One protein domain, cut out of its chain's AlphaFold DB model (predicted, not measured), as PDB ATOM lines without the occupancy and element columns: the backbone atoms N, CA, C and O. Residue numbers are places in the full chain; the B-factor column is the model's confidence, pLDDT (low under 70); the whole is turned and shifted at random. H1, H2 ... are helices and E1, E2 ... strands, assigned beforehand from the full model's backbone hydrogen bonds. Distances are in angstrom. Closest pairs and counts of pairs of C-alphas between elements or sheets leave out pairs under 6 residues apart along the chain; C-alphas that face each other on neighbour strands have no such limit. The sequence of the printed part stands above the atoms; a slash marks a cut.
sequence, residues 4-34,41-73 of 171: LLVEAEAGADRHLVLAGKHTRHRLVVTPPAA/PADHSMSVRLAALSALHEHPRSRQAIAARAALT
ATOM      1  N   LEU A   4     -92.557  38.284 -65.050       90.38
ATOM      2  CA  LEU A   4     -92.996  39.521 -65.683       90.38
ATOM      3  C   LEU A   4     -94.346  39.919 -65.076       90.38
ATOM      4  O   LEU A   4     -95.265  39.106 -65.045       90.38
ATOM      5  N   LEU A   5     -94.442  41.141 -64.552       90.88
ATOM      6  CA  LEU A   5     -95.696  41.698 -64.042       90.88
ATOM      7  C   LEU A   5     -96.398  42.564 -65.080       90.88
ATOM      8  O   LEU A   5     -97.616  42.517 -65.190       90.88
ATOM      9  N   VAL A   6     -95.629  43.411 -65.765       92.75
ATOM     10  CA  VAL A   6     -96.144  44.412 -66.699       92.75
ATOM     11  C   VAL A   6     -95.146  44.581 -67.830       92.75
ATOM     12  O   VAL A   6     -93.938  44.650 -67.588       92.75
ATOM     13  N   GLU A   7     -95.680  44.701 -69.034       92.38
ATOM     14  CA  GLU A   7     -94.989  45.136 -70.236       92.38
ATOM     15  C   GLU A   7     -95.805  46.273 -70.854       92.38
ATOM     16  O   GLU A   7     -97.033  46.201 -70.904       92.38
ATOM     17  N   ALA A   8     -95.131  47.346 -71.252       91.25
ATOM     18  CA  ALA A   8     -95.743  48.483 -71.919       91.25
ATOM     19  C   ALA A   8     -94.813  48.990 -73.019       91.25
ATOM     20  O   ALA A   8     -93.600  49.058 -72.825       91.25
ATOM     21  N   GLU A   9     -95.380  49.371 -74.153       90.31
ATOM     22  CA  GLU A   9     -94.636  49.964 -75.261       90.31
ATOM     23  C   GLU A   9     -94.786  51.488 -75.224       90.31
ATOM     24  O   GLU A   9     -95.874  52.014 -74.976       90.31
ATOM     25  N   ALA A  10     -93.684  52.202 -75.436       87.06
ATOM     26  CA  ALA A  10     -93.637  53.655 -75.497       87.06
ATOM     27  C   ALA A  10     -92.747  54.082 -76.671       87.06
ATOM     28  O   ALA A  10     -91.528  54.201 -76.558       87.06
ATOM     29  N   GLY A  11     -93.367  54.297 -77.833       87.69
ATOM     30  CA  GLY A  11     -92.630  54.537 -79.072       87.69
ATOM     31  C   GLY A  11     -91.854  53.288 -79.487       87.69
ATOM     32  O   GLY A  11     -92.447  52.227 -79.650       87.69
ATOM     33  N   ALA A  12     -90.538  53.415 -79.656       85.19
ATOM     34  CA  ALA A  12     -89.670  52.270 -79.928       85.19
ATOM     35  C   ALA A  12     -89.287  51.501 -78.652       85.19
ATOM     36  O   ALA A  12     -88.864  50.352 -78.740       85.19
ATOM     37  N   ASP A  13     -89.428  52.112 -77.475       88.75
ATOM     38  CA  ASP A  13     -88.983  51.521 -76.219       88.75
ATOM     39  C   ASP A  13     -90.025  50.575 -75.629       88.75
ATOM     40  O   ASP A  13     -91.237  50.800 -75.683       88.75
ATOM     41  N   ARG A  14     -89.529  49.525 -74.979       90.12
ATOM     42  CA  ARG A  14     -90.344  48.570 -74.236       90.12
ATOM     43  C   ARG A  14     -90.004  48.624 -72.756       90.12
ATOM     44  O   ARG A  14     -88.886  48.333 -72.338       90.12
ATOM     45  N   HIS A  15     -90.993  48.964 -71.946       92.62
ATOM     46  CA  HIS A  15     -90.896  49.059 -70.498       92.62
ATOM     47  C   HIS A  15     -91.351  47.753 -69.847       92.62
ATOM     48  O   HIS A  15     -92.498  47.343 -69.996       92.62
ATOM     49  N   LEU A  16     -90.468  47.125 -69.073       92.38
ATOM     50  CA  LEU A  16     -90.727  45.866 -68.375       92.38
ATOM     51  C   LEU A  16     -90.674  46.064 -66.860       92.38
ATOM     52  O   LEU A  16     -89.761  46.702 -66.330       92.38
ATOM     53  N   VAL A  17     -91.613  45.450 -66.140       92.50
ATOM     54  CA  VAL A  17     -91.584  45.334 -64.678       92.50
ATOM     55  C   VAL A  17     -91.454  43.867 -64.295       92.50
ATOM     56  O   VAL A  17     -92.382  43.082 -64.469       92.50
ATOM     57  N   LEU A  18     -90.309  43.506 -63.721       90.88
ATOM     58  CA  LEU A  18     -90.015  42.153 -63.257       90.88
ATOM     59  C   LEU A  18     -90.156  42.073 -61.735       90.88
ATOM     60  O   LEU A  18     -89.548  42.861 -61.005       90.88
ATOM     61  N   ALA A  19     -90.905  41.094 -61.235       87.38
ATOM     62  CA  ALA A  19     -90.992  40.791 -59.813       87.38
ATOM     63  C   ALA A  19     -90.051  39.655 -59.422       87.38
ATOM     64  O   ALA A  19     -90.095  38.557 -59.971       87.38
ATOM     65  N   GLY A  20     -89.220  39.913 -58.418       80.50
ATOM     66  CA  GLY A  20     -88.590  38.889 -57.598       80.50
ATOM     67  C   GLY A  20     -89.333  38.717 -56.272       80.50
ATOM     68  O   GLY A  20     -90.255  39.460 -55.949       80.50
ATOM     69  N   LYS A  21     -88.875  37.769 -55.444       75.06
ATOM     70  CA  LYS A  21     -89.475  37.477 -54.126       75.06
ATOM     71  C   LYS A  21     -89.549  38.701 -53.196       75.06
ATOM     72  O   LYS A  21     -90.426  38.775 -52.345       75.06
ATOM     73  N   HIS A  22     -88.607  39.635 -53.325       72.06
ATOM     74  CA  HIS A  22     -88.464  40.770 -52.406       72.06
ATOM     75  C   HIS A  22     -88.205  42.112 -53.098       72.06
ATOM     76  O   HIS A  22     -88.046  43.120 -52.419       72.06
ATOM     77  N   THR A  23     -88.107  42.132 -54.426       78.19
ATOM     78  CA  THR A  23     -87.712  43.314 -55.198       78.19
ATOM     79  C   THR A  23     -88.509  43.375 -56.490       78.19
ATOM     80  O   THR A  23     -88.885  42.347 -57.052       78.19
ATOM     81  N   ARG A  24     -88.760  44.592 -56.968       87.38
ATOM     82  CA  ARG A  24     -89.283  44.843 -58.313       87.38
ATOM     83  C   ARG A  24     -88.210  45.572 -59.103       87.38
ATOM     84  O   ARG A  24     -87.654  46.549 -58.608       87.38
ATOM     85  N   HIS A  25     -87.929  45.092 -60.304       89.00
ATOM     86  CA  HIS A  25     -86.971  45.696 -61.220       89.00
ATOM     87  C   HIS A  25     -87.737  46.301 -62.389       89.00
ATOM     88  O   HIS A  25     -88.660  45.676 -62.909       89.00
ATOM     89  N   ARG A  26     -87.370  47.522 -62.778       90.75
ATOM     90  CA  ARG A  26     -87.907  48.190 -63.964       90.75
ATOM     91  C   ARG A  26     -86.800  48.261 -65.002       90.75
ATOM     92  O   ARG A  26     -85.719  48.746 -64.677       90.75
ATOM     93  N   LEU A  27     -87.068  47.754 -66.196       91.00
ATOM     94  CA  LEU A  27     -86.139  47.756 -67.321       91.00
ATOM     95  C   LEU A  27     -86.771  48.506 -68.486       91.00
ATOM     96  O   LEU A  27     -87.985  48.440 -68.679       91.00
ATOM     97  N   VAL A  28     -85.938  49.202 -69.249       91.31
ATOM     98  CA  VAL A  28     -86.305  49.742 -70.556       91.31
ATOM     99  C   VAL A  28     -85.442  49.017 -71.573       91.31
ATOM    100  O   VAL A  28     -84.221  48.973 -71.426       91.31
ATOM    101  N   VAL A  29     -86.089  48.390 -72.546       89.62
ATOM    102  CA  VAL A  29     -85.444  47.722 -73.669       89.62
ATOM    103  C   VAL A  29     -85.590  48.642 -74.871       89.62
ATOM    104  O   VAL A  29     -86.705  48.872 -75.334       89.62
ATOM    105  N   THR A  30     -84.464  49.164 -75.348       85.44
ATOM    106  CA  THR A  30     -84.402  50.078 -76.493       85.44
ATOM    107  C   THR A  30     -83.882  49.325 -77.719       85.44
ATOM    108  O   THR A  30     -82.746  48.839 -77.694       85.44
ATOM    109  N   PRO A  31     -84.681  49.179 -78.789       78.25
ATOM    110  CA  PRO A  31     -84.252  48.549 -80.026       78.25
ATOM    111  C   PRO A  31     -83.574  49.542 -80.993       78.25
ATOM    112  O   PRO A  31     -83.897  50.730 -80.985       78.25
ATOM    113  N   PRO A  32     -82.697  49.059 -81.893       71.19
ATOM    114  CA  PRO A  32     -82.014  47.772 -81.840       71.19
ATOM    115  C   PRO A  32     -80.815  47.879 -80.889       71.19
ATOM    116  O   PRO A  32     -79.878  48.643 -81.130       71.19
ATOM    117  N   ALA A  33     -80.821  47.111 -79.799       61.72
ATOM    118  CA  ALA A  33     -79.656  47.032 -78.930       61.72
ATOM    119  C   ALA A  33     -78.521  46.358 -79.719       61.72
ATOM    120  O   ALA A  33     -78.540  45.155 -79.948       61.72
ATOM    121  N   ALA A  34     -77.533  47.138 -80.166       64.00
ATOM    122  CA  ALA A  34     -76.394  46.631 -80.936       64.00
ATOM    123  C   ALA A  34     -75.527  45.622 -80.149       64.00
ATOM    124  O   ALA A  34     -74.632  45.001 -80.721       64.00
ATOM    125  N   PRO A  41     -76.842  55.369 -66.669       89.44
ATOM    126  CA  PRO A  41     -76.447  56.772 -66.648       89.44
ATOM    127  C   PRO A  41     -75.534  57.096 -65.459       89.44
ATOM    128  O   PRO A  41     -75.763  56.620 -64.338       89.44
ATOM    129  N   ALA A  42     -74.531  57.941 -65.688       90.75
ATOM    130  CA  ALA A  42     -73.626  58.447 -64.661       90.75
ATOM    131  C   ALA A  42     -74.215  59.695 -63.972       90.75
ATOM    132  O   ALA A  42     -73.716  60.805 -64.128       90.75
ATOM    133  N   ASP A  43     -75.313  59.519 -63.233       88.31
ATOM    134  CA  ASP A  43     -75.953  60.580 -62.439       88.31
ATOM    135  C   ASP A  43     -75.975  60.229 -60.932       88.31
ATOM    136  O   ASP A  43     -75.448  59.200 -60.503       88.31
ATOM    137  N   HIS A  44     -76.603  61.074 -60.111       84.31
ATOM    138  CA  HIS A  44     -76.707  60.902 -58.652       84.31
ATOM    139  C   HIS A  44     -77.347  59.570 -58.202       84.31
ATOM    140  O   HIS A  44     -77.128  59.135 -57.074       84.31
ATOM    141  N   SER A  45     -78.109  58.905 -59.072       85.44
ATOM    142  CA  SER A  45     -78.754  57.608 -58.844       85.44
ATOM    143  C   SER A  45     -77.931  56.418 -59.370       85.44
ATOM    144  O   SER A  45     -78.411  55.281 -59.352       85.44
ATOM    145  N   MET A  46     -76.692  56.632 -59.840       87.56
ATOM    146  CA  MET A  46     -75.845  55.573 -60.411       87.56
ATOM    147  C   MET A  46     -75.621  54.415 -59.431       87.56
ATOM    148  O   MET A  46     -75.791  53.255 -59.806       87.56
ATOM    149  N   SER A  47     -75.295  54.709 -58.171       85.00
ATOM    150  CA  SER A  47     -75.042  53.688 -57.142       85.00
ATOM    151  C   SER A  47     -76.262  52.792 -56.900       85.00
ATOM    152  O   SER A  47     -76.134  51.571 -56.818       85.00
ATOM    153  N   VAL A  48     -77.456  53.387 -56.868       85.88
ATOM    154  CA  VAL A  48     -78.734  52.678 -56.715       85.88
ATOM    155  C   VAL A  48     -79.016  51.800 -57.932       85.88
ATOM    156  O   VAL A  48     -79.419  50.649 -57.772       85.88
ATOM    157  N   ARG A  49     -78.763  52.297 -59.150       88.38
ATOM    158  CA  ARG A  49     -78.943  51.506 -60.379       88.38
ATOM    159  C   ARG A  49     -77.974  50.330 -60.459       88.38
ATOM    160  O   ARG A  49     -78.401  49.239 -60.829       88.38
ATOM    161  N   LEU A  50     -76.718  50.508 -60.050       87.75
ATOM    162  CA  LEU A  50     -75.749  49.411 -59.971       87.75
ATOM    163  C   LEU A  50     -76.164  48.365 -58.930       87.75
ATOM    164  O   LEU A  50     -76.169  47.178 -59.239       87.75
ATOM    165  N   ALA A  51     -76.609  48.781 -57.740       85.50
ATOM    166  CA  ALA A  51     -77.134  47.853 -56.736       85.50
ATOM    167  C   ALA A  51     -78.379  47.098 -57.241       85.50
ATOM    168  O   ALA A  51     -78.506  45.888 -57.037       85.50
ATOM    169  N   ALA A  52     -79.287  47.782 -57.943       86.75
ATOM    170  CA  ALA A  52     -80.461  47.163 -58.554       86.75
ATOM    171  C   ALA A  52     -80.085  46.155 -59.649       86.75
ATOM    172  O   ALA A  52     -80.734  45.112 -59.754       86.75
ATOM    173  N   LEU A  53     -79.034  46.441 -60.423       88.69
ATOM    174  CA  LEU A  53     -78.500  45.555 -61.451       88.69
ATOM    175  C   LEU A  53     -77.830  44.314 -60.842       88.69
ATOM    176  O   LEU A  53     -78.142  43.194 -61.244       88.69
ATOM    177  N   SER A  54     -76.996  44.477 -59.812       85.88
ATOM    178  CA  SER A  54     -76.443  43.346 -59.051       85.88
ATOM    179  C   SER A  54     -77.564  42.473 -58.479       85.88
ATOM    180  O   SER A  54     -77.596  41.264 -58.701       85.88
ATOM    181  N   ALA A  55     -78.573  43.082 -57.847       83.88
ATOM    182  CA  ALA A  55     -79.734  42.361 -57.325       83.88
ATOM    183  C   ALA A  55     -80.597  41.690 -58.419       83.88
ATOM    184  O   ALA A  55     -81.325  40.738 -58.122       83.88
ATOM    185  N   LEU A  56     -80.538  42.162 -59.670       85.50
ATOM    186  CA  LEU A  56     -81.205  41.548 -60.822       85.50
ATOM    187  C   LEU A  56     -80.464  40.303 -61.327       85.50
ATOM    188  O   LEU A  56     -81.115  39.354 -61.754       85.50
ATOM    189  N   HIS A  57     -79.138  40.261 -61.274       84.38
ATOM    190  CA  HIS A  57     -78.384  39.105 -61.774       84.38
ATOM    191  C   HIS A  57     -78.132  38.042 -60.720       84.38
ATOM    192  O   HIS A  57     -78.096  36.852 -61.028       84.38
ATOM    193  N   GLU A  58     -77.991  38.451 -59.470       80.12
ATOM    194  CA  GLU A  58     -77.539  37.537 -58.445       80.12
ATOM    195  C   GLU A  58     -78.624  36.597 -57.920       80.12
ATOM    196  O   GLU A  58     -79.832  36.882 -57.932       80.12
ATOM    197  N   HIS A  59     -78.161  35.450 -57.415       72.88
ATOM    198  CA  HIS A  59     -79.015  34.520 -56.702       72.88
ATOM    199  C   HIS A  59     -79.469  35.159 -55.379       72.88
ATOM    200  O   HIS A  59     -78.633  35.676 -54.646       72.88
ATOM    201  N   PRO A  60     -80.751  35.073 -54.977       67.69
ATOM    202  CA  PRO A  60     -81.263  35.791 -53.802       67.69
ATOM    203  C   PRO A  60     -80.572  35.510 -52.454       67.69
ATOM    204  O   PRO A  60     -80.849  36.215 -51.484       67.69
ATOM    205  N   ARG A  61     -79.738  34.463 -52.373       73.00
ATOM    206  CA  ARG A  61     -78.988  34.046 -51.178       73.00
ATOM    207  C   ARG A  61     -77.480  34.333 -51.254       73.00
ATOM    208  O   ARG A  61     -76.780  34.001 -50.303       73.00
ATOM    209  N   SER A  62     -76.963  34.906 -52.344       78.94
ATOM    210  CA  SER A  62     -75.552  35.309 -52.399       78.94
ATOM    211  C   SER A  62     -75.291  36.476 -51.445       78.94
ATOM    212  O   SER A  62     -76.171  37.294 -51.158       78.94
ATOM    213  N   ARG A  63     -74.056  36.568 -50.945       80.56
ATOM    214  CA  ARG A  63     -73.635  37.658 -50.055       80.56
ATOM    215  C   ARG A  63     -73.783  39.021 -50.741       80.56
ATOM    216  O   ARG A  63     -74.259  39.964 -50.114       80.56
ATOM    217  N   GLN A  64     -73.421  39.112 -52.016       76.69
ATOM    218  CA  GLN A  64     -73.510  40.345 -52.791       76.69
ATOM    219  C   GLN A  64     -74.976  40.755 -53.050       76.69
ATOM    220  O   GLN A  64     -75.300  41.926 -52.876       76.69
ATOM    221  N   ALA A  65     -75.909  39.817 -53.267       74.06
ATOM    222  CA  ALA A  65     -77.338  40.113 -53.391       74.06
ATOM    223  C   ALA A  65     -77.925  40.626 -52.080       74.06
ATOM    224  O   ALA A  65     -78.780  41.511 -52.085       74.06
ATOM    225  N   ILE A  66     -77.481  40.078 -50.946       77.06
ATOM    226  CA  ILE A  66     -77.888  40.555 -49.621       77.06
ATOM    227  C   ILE A  66     -77.392  41.990 -49.406       77.06
ATOM    228  O   ILE A  66     -78.185  42.845 -49.011       77.06
ATOM    229  N   ALA A  67     -76.127  42.276 -49.723       76.88
ATOM    230  CA  ALA A  67     -75.553  43.618 -49.609       76.88
ATOM    231  C   ALA A  67     -76.242  44.629 -50.547       76.88
ATOM    232  O   ALA A  67     -76.645  45.706 -50.110       76.88
ATOM    233  N   ALA A  68     -76.462  44.256 -51.808       76.38
ATOM    234  CA  ALA A  68     -77.181  45.072 -52.779       76.38
ATOM    235  C   ALA A  68     -78.617  45.357 -52.317       76.38
ATOM    236  O   ALA A  68     -79.077  46.494 -52.361       76.38
ATOM    237  N   ARG A  69     -79.327  44.353 -51.789       74.50
ATOM    238  CA  ARG A  69     -80.668  44.547 -51.222       74.50
ATOM    239  C   ARG A  69     -80.659  45.450 -49.998       74.50
ATOM    240  O   ARG A  69     -81.589  46.237 -49.860       74.50
ATOM    241  N   ALA A  70     -79.653  45.357 -49.132       77.38
ATOM    242  CA  ALA A  70     -79.526  46.251 -47.987       77.38
ATOM    243  C   ALA A  70     -79.380  47.716 -48.432       77.38
ATOM    244  O   ALA A  70     -80.018  48.582 -47.848       77.38
ATOM    245  N   ALA A  71     -78.644  47.980 -49.518       77.75
ATOM    246  CA  ALA A  71     -78.535  49.320 -50.106       77.75
ATOM    247  C   ALA A  71     -79.852  49.831 -50.728       77.75
ATOM    248  O   ALA A  71     -80.069  51.036 -50.816       77.75
ATOM    249  N   LEU A  72     -80.738  48.922 -51.147       79.94
ATOM    250  CA  LEU A  72     -82.036  49.241 -51.759       79.94
ATOM    251  C   LEU A  72     -83.201  49.244 -50.761       79.94
ATOM    252  O   LEU A  72     -84.321  49.605 -51.122       79.94
ATOM    253  N   THR A  73     -82.976  48.789 -49.528       80.75
ATOM    254  CA  THR A  73     -84.031  48.631 -48.525       80.75
ATOM    255  C   THR A  73     -83.917  49.741 -47.488       80.75
ATOM    256  O   THR A  73     -82.831  49.969 -46.957       80.75
TER     257      THR A  73
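AT A GLANCE: This is residues 4 to 34 and 41 to 73 of the 171 residues of the protein "DUF2285 domain-containing protein" of Pelagerythrobacter aerophilus (UniProt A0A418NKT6). What is the shape? H1 crosses over E3, an edge strand of the small sheet E1, E2, E3, and H2 folds back on H1, away from the sheet. What makes it up? The printed part has 64 residues, with three named strands, then two named helices, class mixed. The antiparallel sheet, in the order E1, E2, E3, is a meander, each strand the antiparallel neighbour of the one before. The whole is only just loose, close to compact: radius of gyration of the C-alphas 13.1 A, spans 38 by 27 by 21 A.

IN THESE COORDINATES: Where are the strands? E1, residues 4 to 10, begins at C-alpha 4 (-92.996, 39.521, -65.683); E2 is residues 13 to 19, 19.7 A long; E3 is 24 to 29. Where are the helices? H1 is residues 46 to 57, 16.7 A long; H2, 63 to 72, ends at C-alpha 72 (-82.036, 49.241, -51.759).

HOW THE PARTS SIT: How do strands pair? In hairpins E1-E2 and E2-E3, N 8 and O 15, 2.9 A, and N 16 and O 27, 2.8 A, are within hydrogen-bond range. And the helices? H1 is on the sheet, over E3, across the strands at 81 degrees on the local plane; closest C-alphas His 25 and Leu 56, 7.1 A. H1 and H2, a helical hairpin, touch, opposite ways at a steep tilt of 44 degrees; closest C-alphas Ala 51 and Ala 68, 4.8 A. In both, every O i to N i+4 pair is within hydrogen-bond range.

THE WHOLE: Is anything missing? Residues 35 to 40 are cut out, a 17.5 A gap between C-alphas 34 and 41. Where is confidence low? pLDDT is under 70 at residues 33, 34 and 60.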